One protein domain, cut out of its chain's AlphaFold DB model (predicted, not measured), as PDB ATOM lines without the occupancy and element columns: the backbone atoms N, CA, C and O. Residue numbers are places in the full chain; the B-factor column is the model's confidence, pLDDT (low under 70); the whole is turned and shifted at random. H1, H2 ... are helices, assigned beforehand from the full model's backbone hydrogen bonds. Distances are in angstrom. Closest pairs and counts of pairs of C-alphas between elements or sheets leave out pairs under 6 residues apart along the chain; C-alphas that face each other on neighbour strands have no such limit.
ATOM      1  N   SER A  65      11.978 -48.167 -15.504       40.72
ATOM      2  CA  SER A  65      13.169 -47.526 -16.053       40.72
ATOM      3  C   SER A  65      13.179 -46.062 -15.608       40.72
ATOM      4  O   SER A  65      12.540 -45.240 -16.249       40.72
ATOM      5  N   LEU A  66      13.830 -45.733 -14.487       44.75
ATOM      6  CA  LEU A  66      14.748 -44.578 -14.370       44.75
ATOM      7  C   LEU A  66      15.219 -44.184 -12.945       44.75
ATOM      8  O   LEU A  66      16.290 -43.583 -12.875       44.75
ATOM      9  N   PRO A  67      14.582 -44.519 -11.801       50.12
ATOM     10  CA  PRO A  67      15.117 -44.078 -10.499       50.12
ATOM     11  C   PRO A  67      16.290 -44.938  -9.997       50.12
ATOM     12  O   PRO A  67      17.306 -44.414  -9.539       50.12
ATOM     13  N   ARG A  68      16.197 -46.271 -10.138       44.50
ATOM     14  CA  ARG A  68      17.202 -47.230  -9.626       44.50
ATOM     15  C   ARG A  68      18.525 -47.186 -10.405       44.50
ATOM     16  O   ARG A  68      19.601 -47.289  -9.824       44.50
ATOM     17  N   CYS A  69      18.477 -46.918 -11.714       52.91
ATOM     18  CA  CYS A  69      19.686 -46.733 -12.520       52.91
ATOM     19  C   CYS A  69      20.395 -45.394 -12.262       52.91
ATOM     20  O   CYS A  69      21.573 -45.276 -12.588       52.91
ATOM     21  N   GLY A  70      19.714 -44.399 -11.679       58.22
ATOM     22  CA  GLY A  70      20.284 -43.081 -11.401       58.22
ATOM     23  C   GLY A  70      21.410 -43.144 -10.373       58.22
ATOM     24  O   GLY A  70      22.515 -42.694 -10.647       58.22
ATOM     25  N   LEU A  71      21.196 -43.781  -9.219       55.12
ATOM     26  CA  LEU A  71      22.229 -43.864  -8.179       55.12
ATOM     27  C   LEU A  71      23.446 -44.684  -8.641       55.12
ATOM     28  O   LEU A  71      24.582 -44.235  -8.508       55.12
ATOM     29  N   LYS A  72      23.200 -45.833  -9.286       58.66
ATOM     30  CA  LYS A  72      24.243 -46.694  -9.867       58.66
ATOM     31  C   LYS A  72      25.052 -45.977 -10.951       58.66
ATOM     32  O   LYS A  72      26.278 -46.065 -10.955       58.66
ATOM     33  N   ARG A  73      24.395 -45.229 -11.848       60.19
ATOM     34  CA  ARG A  73      25.081 -44.394 -12.850       60.19
ATOM     35  C   ARG A  73      25.840 -43.247 -12.198       60.19
ATOM     36  O   ARG A  73      26.965 -43.001 -12.595       60.19
ATOM     37  N   SER A  74      25.284 -42.608 -11.169       59.28
ATOM     38  CA  SER A  74      25.940 -41.515 -10.434       59.28
ATOM     39  C   SER A  74      27.232 -41.979  -9.768       59.28
ATOM     40  O   SER A  74      28.268 -41.338  -9.919       59.28
ATOM     41  N   LEU A  75      27.198 -43.132  -9.095       58.25
ATOM     42  CA  LEU A  75      28.399 -43.750  -8.539       58.25
ATOM     43  C   LEU A  75      29.384 -44.147  -9.641       58.25
ATOM     44  O   LEU A  75      30.572 -43.872  -9.526       58.25
ATOM     45  N   GLY A  76      28.894 -44.736 -10.734       65.19
ATOM     46  CA  GLY A  76      29.718 -45.069 -11.894       65.19
ATOM     47  C   GLY A  76      30.385 -43.842 -12.524       65.19
ATOM     48  O   GLY A  76      31.545 -43.917 -12.914       65.19
ATOM     49  N   PHE A  77      29.700 -42.701 -12.593       67.88
ATOM     50  CA  PHE A  77      30.253 -41.447 -13.098       67.88
ATOM     51  C   PHE A  77      31.282 -40.848 -12.138       67.88
ATOM     52  O   PHE A  77      32.320 -40.380 -12.601       67.88
ATOM     53  N   LEU A  78      31.051 -40.935 -10.823       62.19
ATOM     54  CA  LEU A  78      32.030 -40.545  -9.802       62.19
ATOM     55  C   LEU A  78      33.301 -41.400  -9.867       62.19
ATOM     56  O   LEU A  78      34.402 -40.857  -9.901       62.19
ATOM     57  N   ILE A  79      33.154 -42.724  -9.950       63.78
ATOM     58  CA  ILE A  79      34.276 -43.670 -10.040       63.78
ATOM     59  C   ILE A  79      35.063 -43.457 -11.342       63.78
ATOM     60  O   ILE A  79      36.290 -43.417 -11.321       63.78
ATOM     61  N   ASN A  80      34.371 -43.254 -12.467       68.88
ATOM     62  CA  ASN A  80      34.998 -43.083 -13.782       68.88
ATOM     63  C   ASN A  80      35.357 -41.625 -14.124       68.88
ATOM     64  O   ASN A  80      35.715 -41.349 -15.268       68.88
ATOM     65  N   ARG A  81      35.235 -40.685 -13.175       66.38
ATOM     66  CA  ARG A  81      35.486 -39.242 -13.373       66.38
ATOM     67  C   ARG A  81      34.706 -38.613 -14.542       66.38
ATOM     68  O   ARG A  81      35.122 -37.599 -15.099       66.38
ATOM     69  N   LYS A  82      33.552 -39.175 -14.908       71.12
ATOM     70  CA  LYS A  82      32.670 -38.646 -15.963       71.12
ATOM     71  C   LYS A  82      31.743 -37.580 -15.390       71.12
ATOM     72  O   LYS A  82      30.547 -37.790 -15.210       71.12
ATOM     73  N   MET A  83      32.331 -36.443 -15.037       63.03
ATOM     74  CA  MET A  83      31.640 -35.404 -14.274       63.03
ATOM     75  C   MET A  83      30.491 -34.756 -15.052       63.03
ATOM     76  O   MET A  83      29.447 -34.501 -14.459       63.03
ATOM     77  N   ASP A  84      30.621 -34.575 -16.367       65.19
ATOM     78  CA  ASP A  84      29.552 -34.019 -17.211       65.19
ATOM     79  C   ASP A  84      28.280 -34.879 -17.178       65.19
ATOM     80  O   ASP A  84      27.169 -34.361 -17.032       65.19
ATOM     81  N   ASP A  85      28.442 -36.204 -17.199       68.06
ATOM     82  CA  ASP A  85      27.331 -37.151 -17.105       68.06
ATOM     83  C   ASP A  85      26.695 -37.147 -15.704       68.06
ATOM     84  O   ASP A  85      25.469 -37.222 -15.564       68.06
ATOM     85  N   LEU A  86      27.515 -37.002 -14.653       64.06
ATOM     86  CA  LEU A  86      27.037 -36.824 -13.281       64.06
ATOM     87  C   LEU A  86      26.208 -35.541 -13.144       64.06
ATOM     88  O   LEU A  86      25.165 -35.562 -12.492       64.06
ATOM     89  N   PHE A  87      26.636 -34.442 -13.773       62.06
ATOM     90  CA  PHE A  87      25.915 -33.165 -13.757       62.06
ATOM     91  C   PHE A  87      24.605 -33.217 -14.538       62.06
ATOM     92  O   PHE A  87      23.597 -32.677 -14.079       62.06
ATOM     93  N   LEU A  88      24.583 -33.884 -15.692       66.81
ATOM     94  CA  LEU A  88      23.362 -34.047 -16.477       66.81
ATOM     95  C   LEU A  88      22.317 -34.858 -15.703       66.81
ATOM     96  O   LEU A  88      21.162 -34.445 -15.576       66.81
ATOM     97  N   LEU A  89      22.751 -35.975 -15.116       62.78
ATOM     98  CA  LEU A  89      21.919 -36.811 -14.259       62.78
ATOM     99  C   LEU A  89      21.459 -36.054 -13.012       62.78
ATOM    100  O   LEU A  89      20.325 -36.200 -12.561       62.78
ATOM    101  N   SER A  90      22.322 -35.186 -12.499       60.75
ATOM    102  CA  SER A  90      22.024 -34.329 -11.367       60.75
ATOM    103  C   SER A  90      20.901 -33.348 -11.619       60.75
ATOM    104  O   SER A  90      19.926 -33.284 -10.864       60.75
ATOM    105  N   ARG A  91      21.030 -32.605 -12.710       63.38
ATOM    106  CA  ARG A  91      20.043 -31.627 -13.133       63.38
ATOM    107  C   ARG A  91      18.703 -32.302 -13.398       63.38
ATOM    108  O   ARG A  91      17.675 -31.762 -13.021       63.38
ATOM    109  N   TYR A  92      18.727 -33.504 -13.968       64.19
ATOM    110  CA  TYR A  92      17.536 -34.319 -14.165       64.19
ATOM    111  C   TYR A  92      16.874 -34.718 -12.835       64.19
ATOM    112  O   TYR A  92      15.691 -34.468 -12.651       64.19
ATOM    113  N   ILE A  93      17.624 -35.261 -11.867       58.91
ATOM    114  CA  ILE A  93      17.072 -35.692 -10.566       58.91
ATOM    115  C   ILE A  93      16.522 -34.503  -9.760       58.91
ATOM    116  O   ILE A  93      15.462 -34.601  -9.149       58.91
ATOM    117  N   THR A  94      17.217 -33.365  -9.781       56.12
ATOM    118  CA  THR A  94      16.821 -32.153  -9.035       56.12
ATOM    119  C   THR A  94      15.620 -31.409  -9.628       56.12
ATOM    120  O   THR A  94      15.025 -30.584  -8.936       56.12
ATOM    121  N   GLN A  95      15.216 -31.704 -10.870       62.47
ATOM    122  CA  GLN A  95      14.009 -31.140 -11.490       62.47
ATOM    123  C   GLN A  95      12.704 -31.727 -10.935       62.47
ATOM    124  O   GLN A  95      11.641 -31.176 -11.212       62.47
ATOM    125  N   PHE A  96      12.760 -32.808 -10.147       59.62
ATOM    126  CA  PHE A  96      11.580 -33.444  -9.563       59.62
ATOM    127  C   PHE A  96      11.357 -32.966  -8.115       59.62
ATOM    128  O   PHE A  96      12.009 -33.460  -7.193       59.62
ATOM    129  N   PRO A  97      10.425 -32.023  -7.864       48.22
ATOM    130  CA  PRO A  97      10.194 -31.452  -6.532       48.22
ATOM    131  C   PRO A  97       9.583 -32.436  -5.517       48.22
ATOM    132  O   PRO A  97       9.535 -32.137  -4.325       48.22
ATOM    133  N   SER A  98       9.106 -33.600  -5.961       46.53
ATOM    134  CA  SER A  98       8.276 -34.521  -5.176       46.53
ATOM    135  C   SER A  98       9.037 -35.594  -4.386       46.53
ATOM    136  O   SER A  98       8.424 -36.264  -3.558       46.53
ATOM    137  N   SER A  99      10.355 -35.758  -4.549       53.09
ATOM    138  CA  SER A  99      11.120 -36.786  -3.823       53.09
ATOM    139  C   SER A  99      12.218 -36.186  -2.942       53.09
ATOM    140  O   SER A  99      13.420 -36.248  -3.218       53.09
ATOM    141  N   SER A 100      11.800 -35.637  -1.797       63.44
ATOM    142  CA  SER A 100      12.712 -35.090  -0.780       63.44
ATOM    143  C   SER A 100      13.781 -36.096  -0.338       63.44
ATOM    144  O   SER A 100      14.877 -35.700   0.045       63.44
ATOM    145  N   LEU A 101      13.494 -37.400  -0.382       61.81
ATOM    146  CA  LEU A 101      14.432 -38.463  -0.016       61.81
ATOM    147  C   LEU A 101      15.502 -38.698  -1.094       61.81
ATOM    148  O   LEU A 101      16.693 -38.694  -0.796       61.81
ATOM    149  N   GLN A 102      15.098 -38.803  -2.362       63.47
ATOM    150  CA  GLN A 102      16.023 -39.037  -3.479       63.47
ATOM    151  C   GLN A 102      16.961 -37.846  -3.669       63.47
ATOM    152  O   GLN A 102      18.167 -38.034  -3.816       63.47
ATOM    153  N   SER A 103      16.437 -36.621  -3.548       65.94
ATOM    154  CA  SER A 103      17.254 -35.406  -3.536       65.94
ATOM    155  C   SER A 103      18.285 -35.421  -2.401       65.94
ATOM    156  O   SER A 103      19.413 -34.990  -2.613       65.94
ATOM    157  N   ARG A 104      17.951 -35.967  -1.220       66.25
ATOM    158  CA  ARG A 104      18.861 -36.057  -0.061       66.25
ATOM    159  C   ARG A 104      19.976 -37.082  -0.253       66.25
ATOM    160  O   ARG A 104      21.137 -36.745  -0.027       66.25
ATOM    161  N   VAL A 105      19.647 -38.305  -0.669       68.38
ATOM    162  CA  VAL A 105      20.648 -39.353  -0.950       68.38
ATOM    163  C   VAL A 105      21.594 -38.887  -2.039       68.38
ATOM    164  O   VAL A 105      22.812 -38.966  -1.906       68.38
ATOM    165  N   PHE A 106      21.030 -38.327  -3.098       70.31
ATOM    166  CA  PHE A 106      21.800 -37.849  -4.222       70.31
ATOM    167  C   PHE A 106      22.696 -36.657  -3.857       70.31
ATOM    168  O   PHE A 106      23.859 -36.609  -4.261       70.31
ATOM    169  N   LEU A 107      22.208 -35.749  -3.004       70.06
ATOM    170  CA  LEU A 107      23.030 -34.692  -2.427       70.06
ATOM    171  C   LEU A 107      24.201 -35.276  -1.634       70.06
ATOM    172  O   LEU A 107      25.329 -34.853  -1.841       70.06
ATOM    173  N   ARG A 108      23.973 -36.286  -0.785       69.31
ATOM    174  CA  ARG A 108      25.040 -36.955  -0.018       69.31
ATOM    175  C   ARG A 108      26.088 -37.609  -0.918       69.31
ATOM    176  O   ARG A 108      27.274 -37.446  -0.653       69.31
ATOM    177  N   VAL A 109      25.675 -38.286  -1.991       72.81
ATOM    178  CA  VAL A 109      26.596 -38.874  -2.983       72.81
ATOM    179  C   VAL A 109      27.458 -37.798  -3.643       72.81
ATOM    180  O   VAL A 109      28.662 -37.977  -3.816       72.81
ATOM    181  N   ILE A 110      26.877 -36.641  -3.945       73.75
ATOM    182  CA  ILE A 110      27.621 -35.523  -4.525       73.75
ATOM    183  C   ILE A 110      28.533 -34.859  -3.503       73.75
ATOM    184  O   ILE A 110      29.684 -34.601  -3.829       73.75
ATOM    185  N   LEU A 111      28.088 -34.658  -2.261       71.94
ATOM    186  CA  LEU A 111      28.938 -34.172  -1.168       71.94
ATOM    187  C   LEU A 111      30.133 -35.099  -0.911       71.94
ATOM    188  O   LEU A 111      31.249 -34.617  -0.705       71.94
ATOM    189  N   ALA A 112      29.934 -36.414  -0.995       70.00
ATOM    190  CA  ALA A 112      31.012 -37.391  -0.907       70.00
ATOM    191  C   ALA A 112      31.991 -37.265  -2.090       70.00
ATOM    192  O   ALA A 112      33.200 -37.176  -1.872       70.00
ATOM    193  N   GLY A 113      31.481 -37.153  -3.321       74.38
ATOM    194  CA  GLY A 113      32.300 -36.920  -4.515       74.38
ATOM    195  C   GLY A 113      33.095 -35.611  -4.470       74.38
ATOM    196  O   GLY A 113      34.269 -35.583  -4.830       74.38
ATOM    197  N   ILE A 114      32.483 -34.536  -3.964       70.00
ATOM    198  CA  ILE A 114      33.124 -33.231  -3.735       70.00
ATOM    199  C   ILE A 114      34.286 -33.372  -2.780       70.00
ATOM    200  O   ILE A 114      35.381 -32.899  -3.067       70.00
ATOM    201  N   SER A 115      34.039 -34.029  -1.652       67.44
ATOM    202  CA  SER A 115      35.057 -34.240  -0.637       67.44
ATOM    203  C   SER A 115      36.213 -35.028  -1.255       67.44
ATOM    204  O   SER A 115      37.355 -34.589  -1.217       67.44
ATOM    205  N   GLN A 116      35.922 -36.123  -1.955       70.00
ATOM    206  CA  GLN A 116      36.945 -36.933  -2.607       70.00
ATOM    207  C   GLN A 116      37.797 -36.151  -3.620       70.00
ATOM    208  O   GLN A 116      39.006 -36.351  -3.652       70.00
ATOM    209  N   ILE A 117      37.206 -35.260  -4.419       67.56
ATOM    210  CA  ILE A 117      37.938 -34.478  -5.430       67.56
ATOM    211  C   ILE A 117      38.731 -33.333  -4.792       67.56
ATOM    212  O   ILE A 117      39.895 -33.145  -5.128       67.56
ATOM    213  N   ILE A 118      38.145 -32.607  -3.834       66.31
ATOM    214  CA  ILE A 118      38.832 -31.527  -3.107       66.31
ATOM    215  C   ILE A 118      40.049 -32.053  -2.335       66.31
ATOM    216  O   ILE A 118      41.059 -31.356  -2.235       66.31
ATOM    217  N   PHE A 119      39.943 -33.260  -1.772       66.62
ATOM    218  CA  PHE A 119      40.984 -33.879  -0.950       66.62
ATOM    219  C   PHE A 119      41.962 -34.765  -1.744       66.62
ATOM    220  O   PHE A 119      42.881 -35.322  -1.149       66.62
ATOM    221  N   GLN A 120      41.808 -34.905  -3.066       70.56
ATOM    222  CA  GLN A 120      42.828 -35.540  -3.904       70.56
ATOM    223  C   GLN A 120      43.909 -34.514  -4.274       70.56
ATOM    224  O   GLN A 120      43.650 -33.567  -5.010       70.56
ATOM    225  N   GLU A 121      45.132 -34.728  -3.778       54.03
ATOM    226  CA  GLU A 121      46.285 -33.819  -3.936       54.03
ATOM    227  C   GLU A 121      46.734 -33.599  -5.396       54.03
ATOM    228  O   GLU A 121      47.429 -32.627  -5.677       54.03
ATOM    229  N   GLU A 122      46.297 -34.443  -6.337       53.91
ATOM    230  CA  GLU A 122      46.751 -34.433  -7.741       53.91
ATOM    231  C   GLU A 122      45.642 -34.098  -8.760       53.91
ATOM    232  O   GLU A 122      45.809 -34.271  -9.968       53.91
ATOM    233  N   GLY A 123      44.475 -33.634  -8.302       58.03
ATOM    234  CA  GLY A 123      43.370 -33.270  -9.191       58.03
ATOM    235  C   GLY A 123      43.638 -31.987  -9.987       58.03
ATOM    236  O   GLY A 123      44.154 -31.004  -9.458       58.03
ATOM    237  N   CYS A 124      43.216 -31.953 -11.257       66.31
ATOM    238  CA  CYS A 124      43.163 -30.716 -12.033       66.31
ATOM    239  C   CYS A 124      42.272 -29.705 -11.291       66.31
ATOM    240  O   CYS A 124      41.055 -29.892 -11.171       66.31
ATOM    241  N   LEU A 125      42.879 -28.630 -10.770       67.75
ATOM    242  CA  LEU A 125      42.176 -27.552 -10.063       67.75
ATOM    243  C   LEU A 125      40.971 -27.059 -10.871       67.75
ATOM    244  O   LEU A 125      39.921 -26.777 -10.304       67.75
ATOM    245  N   GLU A 126      41.099 -27.002 -12.196       69.25
ATOM    246  CA  GLU A 126      40.033 -26.557 -13.087       69.25
ATOM    247  C   GLU A 126      38.780 -27.440 -13.029       69.25
ATOM    248  O   GLU A 126      37.672 -26.902 -12.979       69.25
ATOM    249  N   ASP A 127      38.925 -28.762 -12.950       69.94
ATOM    250  CA  ASP A 127      37.784 -29.678 -12.839       69.94
ATOM    251  C   ASP A 127      37.130 -29.579 -11.459       69.94
ATOM    252  O   ASP A 127      35.903 -29.526 -11.345       69.94
ATOM    253  N   THR A 128      37.952 -29.417 -10.417       71.75
ATOM    254  CA  THR A 128      37.473 -29.122  -9.059       71.75
ATOM    255  C   THR A 128      36.655 -27.830  -9.048       71.75
ATOM    256  O   THR A 128      35.580 -27.781  -8.456       71.75
ATOM    257  N   TYR A 129      37.105 -26.788  -9.756       70.44
ATOM    258  CA  TYR A 129      36.392 -25.515  -9.853       70.44
ATOM    259  C   TYR A 129      35.109 -25.588 -10.674       70.44
ATOM    260  O   TYR A 129      34.107 -25.024 -10.242       70.44
ATOM    261  N   LYS A 130      35.111 -26.264 -11.830       70.88
ATOM    262  CA  LYS A 130      33.897 -26.477 -12.639       70.88
ATOM    263  C   LYS A 130      32.828 -27.202 -11.832       70.88
ATOM    264  O   LYS A 130      31.664 -26.814 -11.849       70.88
ATOM    265  N   MET A 131      33.247 -28.199 -11.065       72.44
ATOM    266  CA  MET A 131      32.371 -28.944 -10.184       72.44
ATOM    267  C   MET A 131      31.835 -28.079  -9.052       72.44
ATOM    268  O   MET A 131      30.623 -27.944  -8.909       72.44
ATOM    269  N   LEU A 132      32.720 -27.437  -8.288       70.38
ATOM    270  CA  LEU A 132      32.366 -26.491  -7.228       70.38
ATOM    271  C   LEU A 132      31.407 -25.399  -7.725       70.38
ATOM    272  O   LEU A 132      30.449 -25.052  -7.034       70.38
ATOM    273  N   HIS A 133      31.618 -24.906  -8.945       72.00
ATOM    274  CA  HIS A 133      30.721 -23.978  -9.617       72.00
ATOM    275  C   HIS A 133      29.343 -24.593  -9.888       72.00
ATOM    276  O   HIS A 133      28.341 -24.020  -9.466       72.00
ATOM    277  N   ALA A 134      29.282 -25.769 -10.521       70.56
ATOM    278  CA  ALA A 134      28.028 -26.481 -10.770       70.56
ATOM    279  C   ALA A 134      27.265 -26.765  -9.463       70.56
ATOM    280  O   ALA A 134      26.043 -26.668  -9.415       70.56
ATOM    281  N   ILE A 135      27.975 -27.026  -8.365       69.81
ATOM    282  CA  ILE A 135      27.387 -27.190  -7.031       69.81
ATOM    283  C   ILE A 135      26.798 -25.885  -6.517       69.81
ATOM    284  O   ILE A 135      25.668 -25.859  -6.034       69.81
ATOM    285  N   ALA A 136      27.512 -24.773  -6.647       69.31
ATOM    286  CA  ALA A 136      26.944 -23.489  -6.263       69.31
ATOM    287  C   ALA A 136      25.773 -23.038  -7.130       69.31
ATOM    288  O   ALA A 136      24.886 -22.346  -6.633       69.31
ATOM    289  N   GLU A 137      25.766 -23.403  -8.404       70.56
ATOM    290  CA  GLU A 137      24.726 -22.985  -9.331       70.56
ATOM    291  C   GLU A 137      23.479 -23.868  -9.245       70.56
ATOM    292  O   GLU A 137      22.371 -23.347  -9.291       70.56
ATOM    293  N   ILE A 138      23.647 -25.184  -9.085       69.81
ATOM    294  CA  ILE A 138      22.552 -26.165  -9.102       69.81
ATOM    295  C   ILE A 138      22.130 -26.529  -7.677       69.81
ATOM    296  O   ILE A 138      20.950 -26.490  -7.337       69.81
ATOM    297  N   TYR A 139      23.092 -26.844  -6.808       69.19
ATOM    298  CA  TYR A 139      22.813 -27.475  -5.517       69.19
ATOM    299  C   TYR A 139      22.555 -26.514  -4.385       69.19
ATOM    300  O   TYR A 139      21.679 -26.769  -3.567       69.19
ATOM    301  N   ILE A 140      23.295 -25.411  -4.323       71.56
ATOM    302  CA  ILE A 140      23.011 -24.373  -3.338       71.56
ATOM    303  C   ILE A 140      21.554 -23.895  -3.467       71.56
ATOM    304  O   ILE A 140      20.900 -23.836  -2.435       71.56
ATOM    305  N   PRO A 141      20.974 -23.642  -4.656       68.44
ATOM    306  CA  PRO A 141      19.545 -23.345  -4.743       68.44
ATOM    307  C   PRO A 141      18.664 -24.469  -4.207       68.44
ATOM    308  O   PRO A 141      17.779 -24.178  -3.415       68.44
ATOM    309  N   CYS A 142      18.928 -25.735  -4.541       64.88
ATOM    310  CA  CYS A 142      18.160 -26.865  -4.002       64.88
ATOM    311  C   CYS A 142      18.286 -27.025  -2.476       64.88
ATOM    312  O   CYS A 142      17.343 -27.454  -1.818       64.88
ATOM    313  N   LEU A 143      19.440 -26.683  -1.902       64.69
ATOM    314  CA  LEU A 143      19.670 -26.676  -0.456       64.69
ATOM    315  C   LEU A 143      18.958 -25.502   0.222       64.69
ATOM    316  O   LEU A 143      18.391 -25.649   1.302       64.69
ATOM    317  N   LEU A 144      18.970 -24.339  -0.428       65.69
ATOM    318  CA  LEU A 144      18.398 -23.096   0.082       65.69
ATOM    319  C   LEU A 144      16.887 -22.980  -0.133       65.69
ATOM    320  O   LEU A 144      16.243 -22.199   0.557       65.69
ATOM    321  N   THR A 145      16.285 -23.734  -1.052       66.19
ATOM    322  CA  THR A 145      14.817 -23.779  -1.165       66.19
ATOM    323  C   THR A 145      14.177 -24.432   0.055       66.19
ATOM    324  O   THR A 145      13.017 -24.158   0.343       66.19
ATOM    325  N   GLN A 146      14.924 -25.256   0.800       67.00
ATOM    326  CA  GLN A 146      14.418 -25.936   1.993       67.00
ATOM    327  C   GLN A 146      14.724 -25.208   3.307       67.00
ATOM    328  O   GLN A 146      14.138 -25.562   4.329       67.00
ATOM    329  N   GLN A 147      15.620 -24.215   3.315       70.88
ATOM    330  CA  GLN A 147      16.017 -23.480   4.521       70.88
ATOM    331  C   GLN A 147      16.351 -22.015   4.212       70.88
ATOM    332  O   GLN A 147      17.034 -21.736   3.224       70.88
ATOM    333  N   PRO A 148      15.958 -21.061   5.078       76.88
ATOM    334  CA  PRO A 148      16.359 -19.673   4.912       76.88
ATOM    335  C   PRO A 148      17.886 -19.553   4.957       76.88
ATOM    336  O   PRO A 148      18.567 -20.091   5.833       76.88
ATOM    337  N   MET A 149      18.431 -18.827   3.987       79.44
ATOM    338  CA  MET A 149      19.869 -18.670   3.834       79.44
ATOM    339  C   MET A 149      20.478 -17.921   5.028       79.44
ATOM    340  O   MET A 149      20.139 -16.767   5.285       79.44
ATOM    341  N   ASN A 150      21.407 -18.563   5.740       84.81
ATOM    342  CA  ASN A 150      22.109 -17.969   6.884       84.81
ATOM    343  C   ASN A 150      23.518 -17.447   6.515       84.81
ATOM    344  O   ASN A 150      23.986 -17.583   5.380       84.81
ATOM    345  N   SER A 151      24.217 -16.859   7.488       85.81
ATOM    346  CA  SER A 151      25.575 -16.320   7.318       85.81
ATOM    347  C   SER A 151      26.611 -17.364   6.880       85.81
ATOM    348  O   SER A 151      27.507 -17.028   6.105       85.81
ATOM    349  N   ASN A 152      26.483 -18.624   7.307       85.94
ATOM    350  CA  ASN A 152      27.416 -19.696   6.942       85.94
ATOM    351  C   ASN A 152      27.302 -20.054   5.455       85.94
ATOM    352  O   ASN A 152      28.323 -20.221   4.792       85.94
ATOM    353  N   HIS A 153      26.083 -20.061   4.901       85.06
ATOM    354  CA  HIS A 153      25.869 -20.256   3.461       85.06
ATOM    355  C   HIS A 153      26.549 -19.154   2.641       85.06
ATOM    356  O   HIS A 153      27.196 -19.426   1.630       85.06
ATOM    357  N   LEU A 154      26.438 -17.899   3.086       86.38
ATOM    358  CA  LEU A 154      27.109 -16.779   2.427       86.38
ATOM    359  C   LEU A 154      28.629 -16.879   2.524       86.38
ATOM    360  O   LEU A 154      29.310 -16.613   1.535       86.38
ATOM    361  N   LYS A 155      29.158 -17.276   3.688       88.44
ATOM    362  CA  LYS A 155      30.597 -17.467   3.885       88.44
ATOM    363  C   LYS A 155      31.138 -18.547   2.944       88.44
ATOM    364  O   LYS A 155      32.131 -18.302   2.264       88.44
ATOM    365  N   PHE A 156      30.441 -19.679   2.837       87.88
ATOM    366  CA  PHE A 156      30.786 -20.761   1.915       87.88
ATOM    367  C   PHE A 156      30.805 -20.283   0.456       87.88
ATOM    368  O   PHE A 156      31.817 -20.427  -0.229       87.88
ATOM    369  N   ILE A 157      29.737 -19.621  -0.003       85.62
ATOM    370  CA  ILE A 157      29.660 -19.076  -1.370       85.62
ATOM    371  C   ILE A 157      30.762 -18.052  -1.635       85.62
ATOM    372  O   ILE A 157      31.345 -18.032  -2.720       85.62
ATOM    373  N   LEU A 158      31.055 -17.182  -0.669       88.69
ATOM    374  CA  LEU A 158      32.112 -16.187  -0.802       88.69
ATOM    375  C   LEU A 158      33.489 -16.853  -0.908       88.69
ATOM    376  O   LEU A 158      34.290 -16.450  -1.755       88.69
ATOM    377  N   GLY A 159      33.755 -17.877  -0.093       89.75
ATOM    378  CA  GLY A 159      34.976 -18.681  -0.156       89.75
ATOM    379  C   GLY A 159      35.131 -19.356  -1.515       89.75
ATOM    380  O   GLY A 159      36.159 -19.201  -2.173       89.75
ATOM    381  N   LEU A 160      34.059 -19.980  -1.998       85.50
ATOM    382  CA  LEU A 160      34.003 -20.637  -3.297       85.50
ATOM    383  C   LEU A 160      34.341 -19.675  -4.441       85.50
ATOM    384  O   LEU A 160      35.197 -19.949  -5.280       85.50
ATOM    385  N   LYS A 161      33.704 -18.500  -4.441       85.00
ATOM    386  CA  LYS A 161      33.936 -17.447  -5.433       85.00
ATOM    387  C   LYS A 161      35.340 -16.868  -5.358       85.00
ATOM    388  O   LYS A 161      35.913 -16.554  -6.393       85.00
ATOM    389  N   THR A 162      35.884 -16.726  -4.151       88.56
ATOM    390  CA  THR A 162      37.264 -16.273  -3.930       88.56
ATOM    391  C   THR A 162      38.244 -17.253  -4.571       88.56
ATOM    392  O   THR A 162      39.140 -16.837  -5.301       88.56
ATOM    393  N   GLN A 163      38.047 -18.555  -4.358       86.62
ATOM    394  CA  GLN A 163      38.908 -19.573  -4.949       86.62
ATOM    395  C   GLN A 163      38.723 -19.663  -6.473       86.62
ATOM    396  O   GLN A 163      39.708 -19.789  -7.193       86.62
ATOM    397  N   TYR A 164      37.501 -19.502  -6.987       81.19
ATOM    398  CA  TYR A 164      37.257 -19.435  -8.432       81.19
ATOM    399  C   TYR A 164      37.945 -18.227  -9.096       81.19
ATOM    400  O   TYR A 164      38.587 -18.364 -10.132       81.19
ATOM    401  N   LEU A 165      37.878 -17.042  -8.476       81.50
ATOM    402  CA  LEU A 165      38.579 -15.844  -8.961       81.50
ATOM    403  C   LEU A 165      40.103 -16.029  -9.004       81.50
ATOM    404  O   LEU A 165      40.774 -15.468  -9.867       81.50
ATOM    405  N   LYS A 166      40.660 -16.820  -8.080       82.88
ATOM    406  CA  LYS A 166      42.089 -17.153  -8.066       82.88
ATOM    407  C   LYS A 166      42.485 -18.004  -9.282       82.88
ATOM    408  O   LYS A 166      43.604 -17.847  -9.784       82.88
ATOM    409  N   SER A 167      41.596 -18.888  -9.745       76.88
ATOM    410  CA  SER A 167      41.884 -19.846 -10.818       76.88
ATOM    411  C   SER A 167      41.635 -19.300 -12.220       76.88
ATOM    412  O   SER A 167      42.474 -19.510 -13.094       76.88
ATOM    413  N   LYS A 168      40.557 -18.537 -12.440       67.25
ATOM    414  CA  LYS A 168      40.269 -17.899 -13.733       67.25
ATOM    415  C   LYS A 168      40.154 -16.382 -13.601       67.25
ATOM    416  O   LYS A 168      39.425 -15.870 -12.761       67.25
ATOM    417  N   LYS A 169      40.824 -15.660 -14.508       59.09
ATOM    418  CA  LYS A 169      40.727 -14.193 -14.671       59.09
ATOM    419  C   LYS A 169      39.365 -13.718 -15.206       59.09
ATOM    420  O   LYS A 169      39.193 -12.524 -15.432       59.09
ATOM    421  N   GLU A 170      38.418 -14.619 -15.450       61.06
ATOM    422  CA  GLU A 170      37.158 -14.285 -16.108       61.06
ATOM    423  C   GLU A 170      36.001 -14.024 -15.144       61.06
ATOM    424  O   GLU A 170      36.000 -14.396 -13.970       61.06
ATOM    425  N   ILE A 171      35.015 -13.314 -15.692       56.56
ATOM    426  CA  ILE A 171      33.859 -12.747 -15.010       56.56
ATOM    427  C   ILE A 171      33.159 -13.817 -14.171       56.56
ATOM    428  O   ILE A 171      32.705 -14.841 -14.670       56.56
ATOM    429  N   LEU A 172      33.029 -13.520 -12.876       56.88
ATOM    430  CA  LEU A 172      32.217 -14.291 -11.944       56.88
ATOM    431  C   LEU A 172      30.806 -14.492 -12.520       56.88
ATOM    432  O   LEU A 172      30.108 -13.487 -12.719       56.88
ATOM    433  N   PRO A 173      30.348 -15.738 -12.702       57.69
ATOM    434  CA  PRO A 173      28.970 -16.001 -13.076       57.69
ATOM    435  C   PRO A 173      28.026 -15.310 -12.084       57.69
ATOM    436  O   PRO A 173      28.219 -15.313 -10.856       57.69
ATOM    437  N   LYS A 174      27.030 -14.608 -12.635       62.41
ATOM    438  CA  LYS A 174      25.999 -13.956 -11.830       62.41
ATOM    439  C   LYS A 174      25.214 -15.073 -11.151       62.41
ATOM    440  O   LYS A 174      24.584 -15.869 -11.829       62.41
ATOM    441  N   LEU A 175      25.214 -15.097  -9.817       53.88
ATOM    442  CA  LEU A 175      24.232 -15.870  -9.052       53.88
ATOM    443  C   LEU A 175      22.870 -15.194  -9.252       53.88
ATOM    444  O   LEU A 175      22.449 -14.371  -8.436       53.88
ATOM    445  N   ALA A 176      22.247 -15.428 -10.400       47.94
ATOM    446  CA  ALA A 176      20.905 -14.968 -10.692       47.94
ATOM    447  C   ALA A 176      19.911 -15.948 -10.052       47.94
ATOM    448  O   ALA A 176      20.106 -17.154 -10.126       47.94
ATOM    449  N   GLY A 177      18.866 -15.431  -9.401       57.56
ATOM    450  CA  GLY A 177      17.695 -16.240  -9.029       57.56
ATOM    451  C   GLY A 177      17.447 -16.497  -7.541       57.56
ATOM    452  O   GLY A 177      16.357 -16.935  -7.199       57.56
ATOM    453  N   PHE A 178      18.368 -16.180  -6.625       64.00
ATOM    454  CA  PHE A 178      18.108 -16.423  -5.196       64.00
ATOM    455  C   PHE A 178      17.254 -15.319  -4.565       64.00
ATOM    456  O   PHE A 178      17.660 -14.147  -4.532       64.00
ATOM    457  N   SER A 179      16.117 -15.700  -3.975       62.72
ATOM    458  CA  SER A 179      15.369 -14.854  -3.038       62.72
ATOM    459  C   SER A 179      16.108 -14.798  -1.697       62.72
ATOM    460  O   SER A 179      15.821 -15.518  -0.750       62.72
ATOM    461  N   LEU A 180      17.162 -13.990  -1.664       73.88
ATOM    462  CA  LEU A 180      17.864 -13.618  -0.445       73.88
ATOM    463  C   LEU A 180      17.073 -12.537   0.282       73.88
ATOM    464  O   LEU A 180      16.618 -11.584  -0.362       73.88
ATOM    465  N   ASP A 181      17.050 -12.621   1.612       83.25
ATOM    466  CA  ASP A 181      16.708 -11.482   2.456       83.25
ATOM    467  C   ASP A 181      17.485 -10.227   1.984       83.25
ATOM    468  O   ASP A 181      18.697 -10.311   1.712       83.25
ATOM    469  N   PRO A 182      16.827  -9.062   1.830       86.38
ATOM    470  CA  PRO A 182      17.463  -7.863   1.297       86.38
ATOM    471  C   PRO A 182      18.718  -7.423   2.064       86.38
ATOM    472  O   PRO A 182      19.666  -6.931   1.437       86.38
ATOM    473  N   GLN A 183      18.765  -7.614   3.388       87.81
ATOM    474  CA  GLN A 183      19.917  -7.230   4.204       87.81
ATOM    475  C   GLN A 183      21.094  -8.181   3.977       87.81
ATOM    476  O   GLN A 183      22.200  -7.719   3.683       87.81
ATOM    477  N   LEU A 184      20.854  -9.494   4.008       83.31
ATOM    478  CA  LEU A 184      21.860 -10.517   3.689       83.31
ATOM    479  C   LEU A 184      22.394 -10.352   2.259       83.31
ATOM    480  O   LEU A 184      23.605 -10.396   2.030       83.31
ATOM    481  N   ARG A 185      21.516 -10.051   1.293       84.19
ATOM    482  CA  ARG A 185      21.907  -9.740  -0.092       84.19
ATOM    483  C   ARG A 185      22.823  -8.517  -0.158       84.19
ATOM    484  O   ARG A 185      23.817  -8.535  -0.888       84.19
ATOM    485  N   LYS A 186      22.502  -7.450   0.580       89.38
ATOM    486  CA  LYS A 186      23.309  -6.221   0.645       89.38
ATOM    487  C   LYS A 186      24.669  -6.482   1.296       89.38
ATOM    488  O   LYS A 186      25.680  -6.031   0.759       89.38
ATOM    489  N   ALA A 187      24.708  -7.240   2.392       88.38
ATOM    490  CA  ALA A 187      25.941  -7.636   3.070       88.38
ATOM    491  C   ALA A 187      26.849  -8.471   2.154       88.38
ATOM    492  O   ALA A 187      28.019  -8.137   1.976       88.38
ATOM    493  N   HIS A 188      26.294  -9.477   1.477       85.25
ATOM    494  CA  HIS A 188      27.036 -10.309   0.533       85.25
ATOM    495  C   HIS A 188      27.581  -9.511  -0.657       85.25
ATOM    496  O   HIS A 188      28.739  -9.675  -1.038       85.25
ATOM    497  N   LYS A 189      26.785  -8.592  -1.226       87.31
ATOM    498  CA  LYS A 189      27.257  -7.687  -2.288       87.31
ATOM    499  C   LYS A 189      28.423  -6.814  -1.816       87.31
ATOM    500  O   LYS A 189      29.380  -6.650  -2.567       87.31
ATOM    501  N   ARG A 190      28.364  -6.286  -0.587       91.06
ATOM    502  CA  ARG A 190      29.460  -5.504   0.014       91.06
ATOM    503  C   ARG A 190      30.723  -6.349   0.191       91.06
ATOM    504  O   ARG A 190      31.789  -5.906  -0.221       91.06
ATOM    505  N   GLN A 191      30.600  -7.568   0.717       91.06
ATOM    506  CA  GLN A 191      31.732  -8.487   0.885       91.06
ATOM    507  C   GLN A 191      32.358  -8.893  -0.454       91.06
ATOM    508  O   GLN A 191      33.576  -8.873  -0.588       91.06
ATOM    509  N   LEU A 192      31.543  -9.196  -1.470       85.94
ATOM    510  CA  LEU A 192      32.039  -9.492  -2.817       85.94
ATOM    511  C   LEU A 192      32.740  -8.292  -3.454       85.94
ATOM    512  O   LEU A 192      33.761  -8.473  -4.110       85.94
ATOM    513  N   LYS A 193      32.201  -7.080  -3.278       89.56
ATOM    514  CA  LYS A 193      32.834  -5.854  -3.775       89.56
ATOM    515  C   LYS A 193      34.192  -5.639  -3.103       89.56
ATOM    516  O   LYS A 193      35.185  -5.516  -3.806       89.56
ATOM    517  N   SER A 194      34.232  -5.706  -1.773       91.62
ATOM    518  CA  SER A 194      35.463  -5.577  -0.987       91.62
ATOM    519  C   SER A 194      36.503  -6.633  -1.370       91.62
ATOM    520  O   SER A 194      37.662  -6.295  -1.573       91.62
ATOM    521  N   ARG A 195      36.096  -7.895  -1.574       89.94
ATOM    522  CA  ARG A 195      37.006  -8.949  -2.047       89.94
ATOM    523  C   ARG A 195      37.547  -8.669  -3.442       89.94
ATOM    524  O   ARG A 195      38.724  -8.891  -3.677       89.94
ATOM    525  N   ARG A 196      36.719  -8.181  -4.370       87.25
ATOM    526  CA  ARG A 196      37.184  -7.799  -5.716       87.25
ATOM    527  C   ARG A 196      38.208  -6.672  -5.661       87.25
ATOM    528  O   ARG A 196      39.220  -6.765  -6.341       87.25
ATOM    529  N   GLU A 197      37.953  -5.653  -4.847       91.44
ATOM    530  CA  GLU A 197      38.897  -4.556  -4.615       91.44
ATOM    531  C   GLU A 197      40.214  -5.098  -4.024       91.44
ATOM    532  O   GLU A 197      41.287  -4.786  -4.533       91.44
ATOM    533  N   GLU A 198      40.148  -6.012  -3.049       91.62
ATOM    534  CA  GLU A 198      41.319  -6.689  -2.470       91.62
ATOM    535  C   GLU A 198      42.105  -7.512  -3.513       91.62
ATOM    536  O   GLU A 198      43.332  -7.481  -3.541       91.62
ATOM    537  N   PHE A 199      41.424  -8.191  -4.441       87.75
ATOM    538  CA  PHE A 199      42.081  -8.898  -5.550       87.75
ATOM    539  C   PHE A 199      42.767  -7.958  -6.549       87.75
ATOM    540  O   PHE A 199      43.736  -8.366  -7.184       87.75
ATOM    541  N   THR A 200      42.284  -6.721  -6.708       89.88
ATOM    542  CA  THR A 200      42.930  -5.727  -7.583       89.88
ATOM    543  C   THR A 200      44.132  -5.042  -6.939       89.88
ATOM    544  O   THR A 200      45.001  -4.566  -7.664       89.88
ATOM    545  N   THR A 201      44.199  -4.988  -5.606       94.88
ATOM    546  CA  THR A 201      45.291  -4.324  -4.878       94.88
ATOM    547  C   THR A 201      46.433  -5.268  -4.516       94.88
ATOM    548  O   THR A 201      47.583  -4.840  -4.467       94.88
ATOM    549  N   ILE A 202      46.138  -6.546  -4.259       93.00
ATOM    550  CA  ILE A 202      47.123  -7.531  -3.803       93.00
ATOM    551  C   ILE A 202      47.783  -8.245  -4.993       93.00
ATOM    552  O   ILE A 202      47.110  -8.654  -5.943       93.00
ATOM    553  N   SER A 203      49.102  -8.460  -4.914       93.00
ATOM    554  CA  SER A 203      49.864  -9.205  -5.923       93.00
ATOM    555  C   SER A 203      49.419 -10.675  -6.014       93.00
ATOM    556  O   SER A 203      48.965 -11.280  -5.041       93.00
ATOM    557  N   ARG A 204      49.568 -11.300  -7.187       85.38
ATOM    558  CA  ARG A 204      49.092 -12.678  -7.407       85.38
ATOM    559  C   ARG A 204      49.791 -13.710  -6.516       85.38
ATOM    560  O   ARG A 204      49.160 -14.691  -6.120       85.38
ATOM    561  N   SER A 205      51.068 -13.498  -6.198       88.06
ATOM    562  CA  SER A 205      51.823 -14.349  -5.270       88.06
ATOM    563  C   SER A 205      51.233 -14.309  -3.861       88.06
ATOM    564  O   SER A 205      51.147 -15.342  -3.198       88.06
ATOM    565  N   ASP A 206      50.722 -13.155  -3.436       92.69
ATOM    566  CA  ASP A 206      50.169 -12.979  -2.094       92.69
ATOM    567  C   ASP A 206      48.764 -13.579  -1.946       92.69
ATOM    568  O   ASP A 206      48.339 -13.888  -0.833       92.69
ATOM    569  N   TRP A 207      48.043 -13.833  -3.049       89.94
ATOM    570  CA  TRP A 207      46.718 -14.474  -3.005       89.94
ATOM    571  C   TRP A 207      46.760 -15.862  -2.367       89.94
ATOM    572  O   TRP A 207      45.797 -16.275  -1.721       89.94
ATOM    573  N   VAL A 208      47.859 -16.598  -2.558       86.81
ATOM    574  CA  VAL A 208      48.032 -17.941  -1.990       86.81
ATOM    575  C   VAL A 208      48.055 -17.881  -0.466       86.81
ATOM    576  O   VAL A 208      47.384 -18.685   0.177       86.81
ATOM    577  N   ASN A 209      48.753 -16.889   0.085       91.38
ATOM    578  CA  ASN A 209      48.879 -16.685   1.526       91.38
ATOM    579  C   ASN A 209      47.621 -16.043   2.119       91.38
ATOM    580  O   ASN A 209      47.195 -16.396   3.215       91.38
ATOM    581  N   ARG A 210      47.000 -15.113   1.384       91.44
ATOM    582  CA  ARG A 210      45.821 -14.376   1.850       91.44
ATOM    583  C   ARG A 210      44.547 -15.216   1.838       91.44
ATOM    584  O   ARG A 210      43.706 -15.062   2.722       91.44
ATOM    585  N   PHE A 211      44.414 -16.117   0.864       92.44
ATOM    586  CA  PHE A 211      43.276 -17.027   0.733       92.44
ATOM    587  C   PHE A 211      43.754 -18.479   0.586       92.44
ATOM    588  O   PHE A 211      43.660 -19.060  -0.506       92.44
ATOM    589  N   PRO A 212      44.264 -19.085   1.676       91.50
ATOM    590  CA  PRO A 212      44.807 -20.433   1.625       91.50
ATOM    591  C   PRO A 212      43.740 -21.439   1.194       91.50
ATOM    592  O   PRO A 212      42.629 -21.452   1.731       91.50
ATOM    593  N   TRP A 213      44.095 -22.311   0.246       85.31
ATOM    594  CA  TRP A 213      43.213 -23.391  -0.209       85.31
ATOM    595  C   TRP A 213      42.791 -24.275   0.966       85.31
ATOM    596  O   TRP A 213      41.606 -24.501   1.173       85.31
ATOM    597  N   LYS A 214      43.752 -24.658   1.815       86.19
ATOM    598  CA  LYS A 214      43.520 -25.475   3.012       86.19
ATOM    599  C   LYS A 214      42.430 -24.899   3.924       86.19
ATOM    600  O   LYS A 214      41.550 -25.633   4.358       86.19
ATOM    601  N   THR A 215      42.445 -23.589   4.179       89.56
ATOM    602  CA  THR A 215      41.413 -22.928   4.995       89.56
ATOM    603  C   THR A 215      40.040 -23.038   4.342       89.56
ATOM    604  O   THR A 215      39.080 -23.403   5.011       89.56
ATOM    605  N   PHE A 216      39.948 -22.787   3.034       88.56
ATOM    606  CA  PHE A 216      38.691 -22.933   2.302       88.56
ATOM    607  C   PHE A 216      38.159 -24.372   2.335       88.56
ATOM    608  O   PHE A 216      36.957 -24.574   2.497       88.56
ATOM    609  N   VAL A 217      39.039 -25.367   2.218       83.25
ATOM    610  CA  VAL A 217      38.664 -26.782   2.295       83.25
ATOM    611  C   VAL A 217      38.089 -27.134   3.668       83.25
ATOM    612  O   VAL A 217      37.027 -27.747   3.730       83.25
ATOM    613  N   HIS A 218      38.721 -26.690   4.759       84.00
ATOM    614  CA  HIS A 218      38.182 -26.885   6.110       84.00
ATOM    615  C   HIS A 218      36.828 -26.192   6.298       84.00
ATOM    616  O   HIS A 218      35.877 -26.818   6.750       84.00
ATOM    617  N   GLU A 219      36.699 -24.931   5.876       86.25
ATOM    618  CA  GLU A 219      35.426 -24.203   5.964       86.25
ATOM    619  C   GLU A 219      34.318 -24.858   5.129       86.25
ATOM    620  O   GLU A 219      33.156 -24.873   5.534       86.25
ATOM    621  N   THR A 220      34.675 -25.416   3.971       82.44
ATOM    622  CA  THR A 220      33.758 -26.177   3.118       82.44
ATOM    623  C   THR A 220      33.327 -27.462   3.804       82.44
ATOM    624  O   THR A 220      32.134 -27.735   3.863       82.44
ATOM    625  N   HIS A 221      34.268 -28.227   4.355       81.56
ATOM    626  CA  HIS A 221      33.966 -29.442   5.102       81.56
ATOM    627  C   HIS A 221      33.010 -29.156   6.264       81.56
ATOM    628  O   HIS A 221      31.970 -29.799   6.365       81.56
ATOM    629  N   ASP A 222      33.304 -28.151   7.089       83.12
ATOM    630  CA  ASP A 222      32.475 -27.796   8.244       83.12
ATOM    631  C   ASP A 222      31.073 -27.349   7.823       83.12
ATOM    632  O   ASP A 222      30.077 -27.719   8.449       83.12
ATOM    633  N   PHE A 223      30.978 -26.591   6.727       84.62
ATOM    634  CA  PHE A 223      29.700 -26.198   6.146       84.62
ATOM    635  C   PHE A 223      28.904 -27.413   5.653       84.62
ATOM    636  O   PHE A 223      27.736 -27.565   6.009       84.62
ATOM    637  N   LEU A 224      29.524 -28.293   4.864       79.94
ATOM    638  CA  LEU A 224      28.879 -29.498   4.338       79.94
ATOM    639  C   LEU A 224      28.454 -30.446   5.459       79.94
ATOM    640  O   LEU A 224      27.348 -30.987   5.420       79.94
ATOM    641  N   PHE A 225      29.290 -30.587   6.486       80.38
ATOM    642  CA  PHE A 225      28.974 -31.319   7.699       80.38
ATOM    643  C   PHE A 225      27.746 -30.702   8.367       80.38
ATOM    644  O   PHE A 225      26.741 -31.390   8.512       80.38
ATOM    645  N   GLN A 226      27.742 -29.400   8.659       81.50
ATOM    646  CA  GLN A 226      26.596 -28.722   9.270       81.50
ATOM    647  C   GLN A 226      25.302 -28.918   8.461       81.50
ATOM    648  O   GLN A 226      24.266 -29.249   9.034       81.50
ATOM    649  N   VAL A 227      25.361 -28.772   7.134       76.81
ATOM    650  CA  VAL A 227      24.209 -28.988   6.245       76.81
ATOM    651  C   VAL A 227      23.734 -30.443   6.290       76.81
ATOM    652  O   VAL A 227      22.530 -30.689   6.313       76.81
ATOM    653  N   SER A 228      24.648 -31.414   6.375       73.12
ATOM    654  CA  SER A 228      24.300 -32.837   6.462       73.12
ATOM    655  C   SER A 228      23.513 -33.191   7.732       73.12
ATOM    656  O   SER A 228      22.632 -34.046   7.663       73.12
ATOM    657  N   TYR A 229      23.755 -32.498   8.855       72.38
ATOM    658  CA  TYR A 229      22.982 -32.667  10.097       72.38
ATOM    659  C   TYR A 229      21.594 -32.035  10.036       72.38
ATOM    660  O   TYR A 229      20.700 -32.468  10.760       72.38
ATOM    661  N   LEU A 230      21.415 -31.013   9.197       66.62
ATOM    662  CA  LEU A 230      20.116 -30.371   8.995       66.62
ATOM    663  C   LEU A 230      19.192 -31.205   8.104       66.62
ATOM    664  O   LEU A 230      17.980 -30.998   8.122       66.62
ATOM    665  N   LEU A 231      19.735 -32.164   7.349       63.69
ATOM    666  CA  LEU A 231      18.915 -33.151   6.658       63.69
ATOM    667  C   LEU A 231      18.270 -34.058   7.718       63.69
ATOM    668  O   LEU A 231      19.010 -34.710   8.461       63.69
TER     669      LEU A 231
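What this domain is: This is residues 65 to 231 of the 431 residues of the protein "HTH myb-type domain-containing protein" of Basidiobolus meristosporus CBS 931.73 (UniProt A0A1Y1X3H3). Seven long helices make a slab in which neighbouring helices pack side by side, with H1 at one end of its longest axis and H6 towards the other. H4 lies near the middle between H2 and H5, H3 packs on H1, H2, H4 and H8, and H8 also packs on H5. H1 to H5 and H8 form an up-and-down bundle, each helix running against the one before it; H6 packs on H5, and the short H7 sits near H5 and H6. The printed part has 167 residues, with eight named helices, H1 to H8 in chain order, and no named strand, an all-helix class. The whole is compact, with a radius of gyration of the C-alphas of 16.5 A and spans of 55 by 39 by 27 A.

How they stand to each other: H1, residues 67 to 79, and H2, residues 83 to 94, form a helical hairpin; their closest C-alphas, of Ser 74 and Leu 86, are 5.6 A apart. H3, residues 100 to 118, is the hub, touching four helices. Its residues 106 to 113 alone touch H1, running the same way at a shallow tilt of 6 degrees, closest at the C-alphas of Leu 78 and Gly 113, 6.4 A. H4, residues 125 to 144, touches H2 at 3 degrees, the same way, closest at the C-alphas of Arg 91 and Ile 138, 7.2 A. H4 and H5, residues 151 to 167, form a hairpin; the closest C-alphas, of Tyr 129 and Tyr 164, are 6.3 A apart. H6, residues 182 to 201, touches H5, closest at the C-alphas of Leu 154 and His 188, 6.7 A. H7, residues 206 to 210, is close to H5 but not clearly touching, the C-alphas of Lys 166 and Trp 207 being 7.4 A apart. H8, residues 213 to 230, touches H5 at a shallow tilt of 34 degrees, only just short of steep, closest at the C-alphas of Gly 159 and Phe 216, 6.2 A. H8 also touches H3, closest at the C-alphas of Ile 118 and Val 217, 7.2 A. Every O i to N i+4 pair is within hydrogen-bond range in H2, H3, H5, H6, H7 and H8, against 7 of 9 in H1 and 13 of 16 in H4.

Where its parts are: H1 begins at C-alpha 67 (15.117, -44.078, -10.499). H3 is 26.5 A long, H4 26.2 A, H5 24.6 A, H6 28.7 A and H8 25.8 A. H4 has a kink of 34 degrees near residue 138. H8 ends at C-alpha 230 (20.116, -30.371, 8.995).

The domain as a whole: The C-alphas farthest apart, of Ser 65 and Thr 201, are 55.0 A apart. The printed part has no cut; the link H5 to H6, residues 168 to 181, is long. The mean pLDDT of the printed part is 73.0, and 76 residues are under 70, among them 65 to 81, 83 to 105 and 168 to 179.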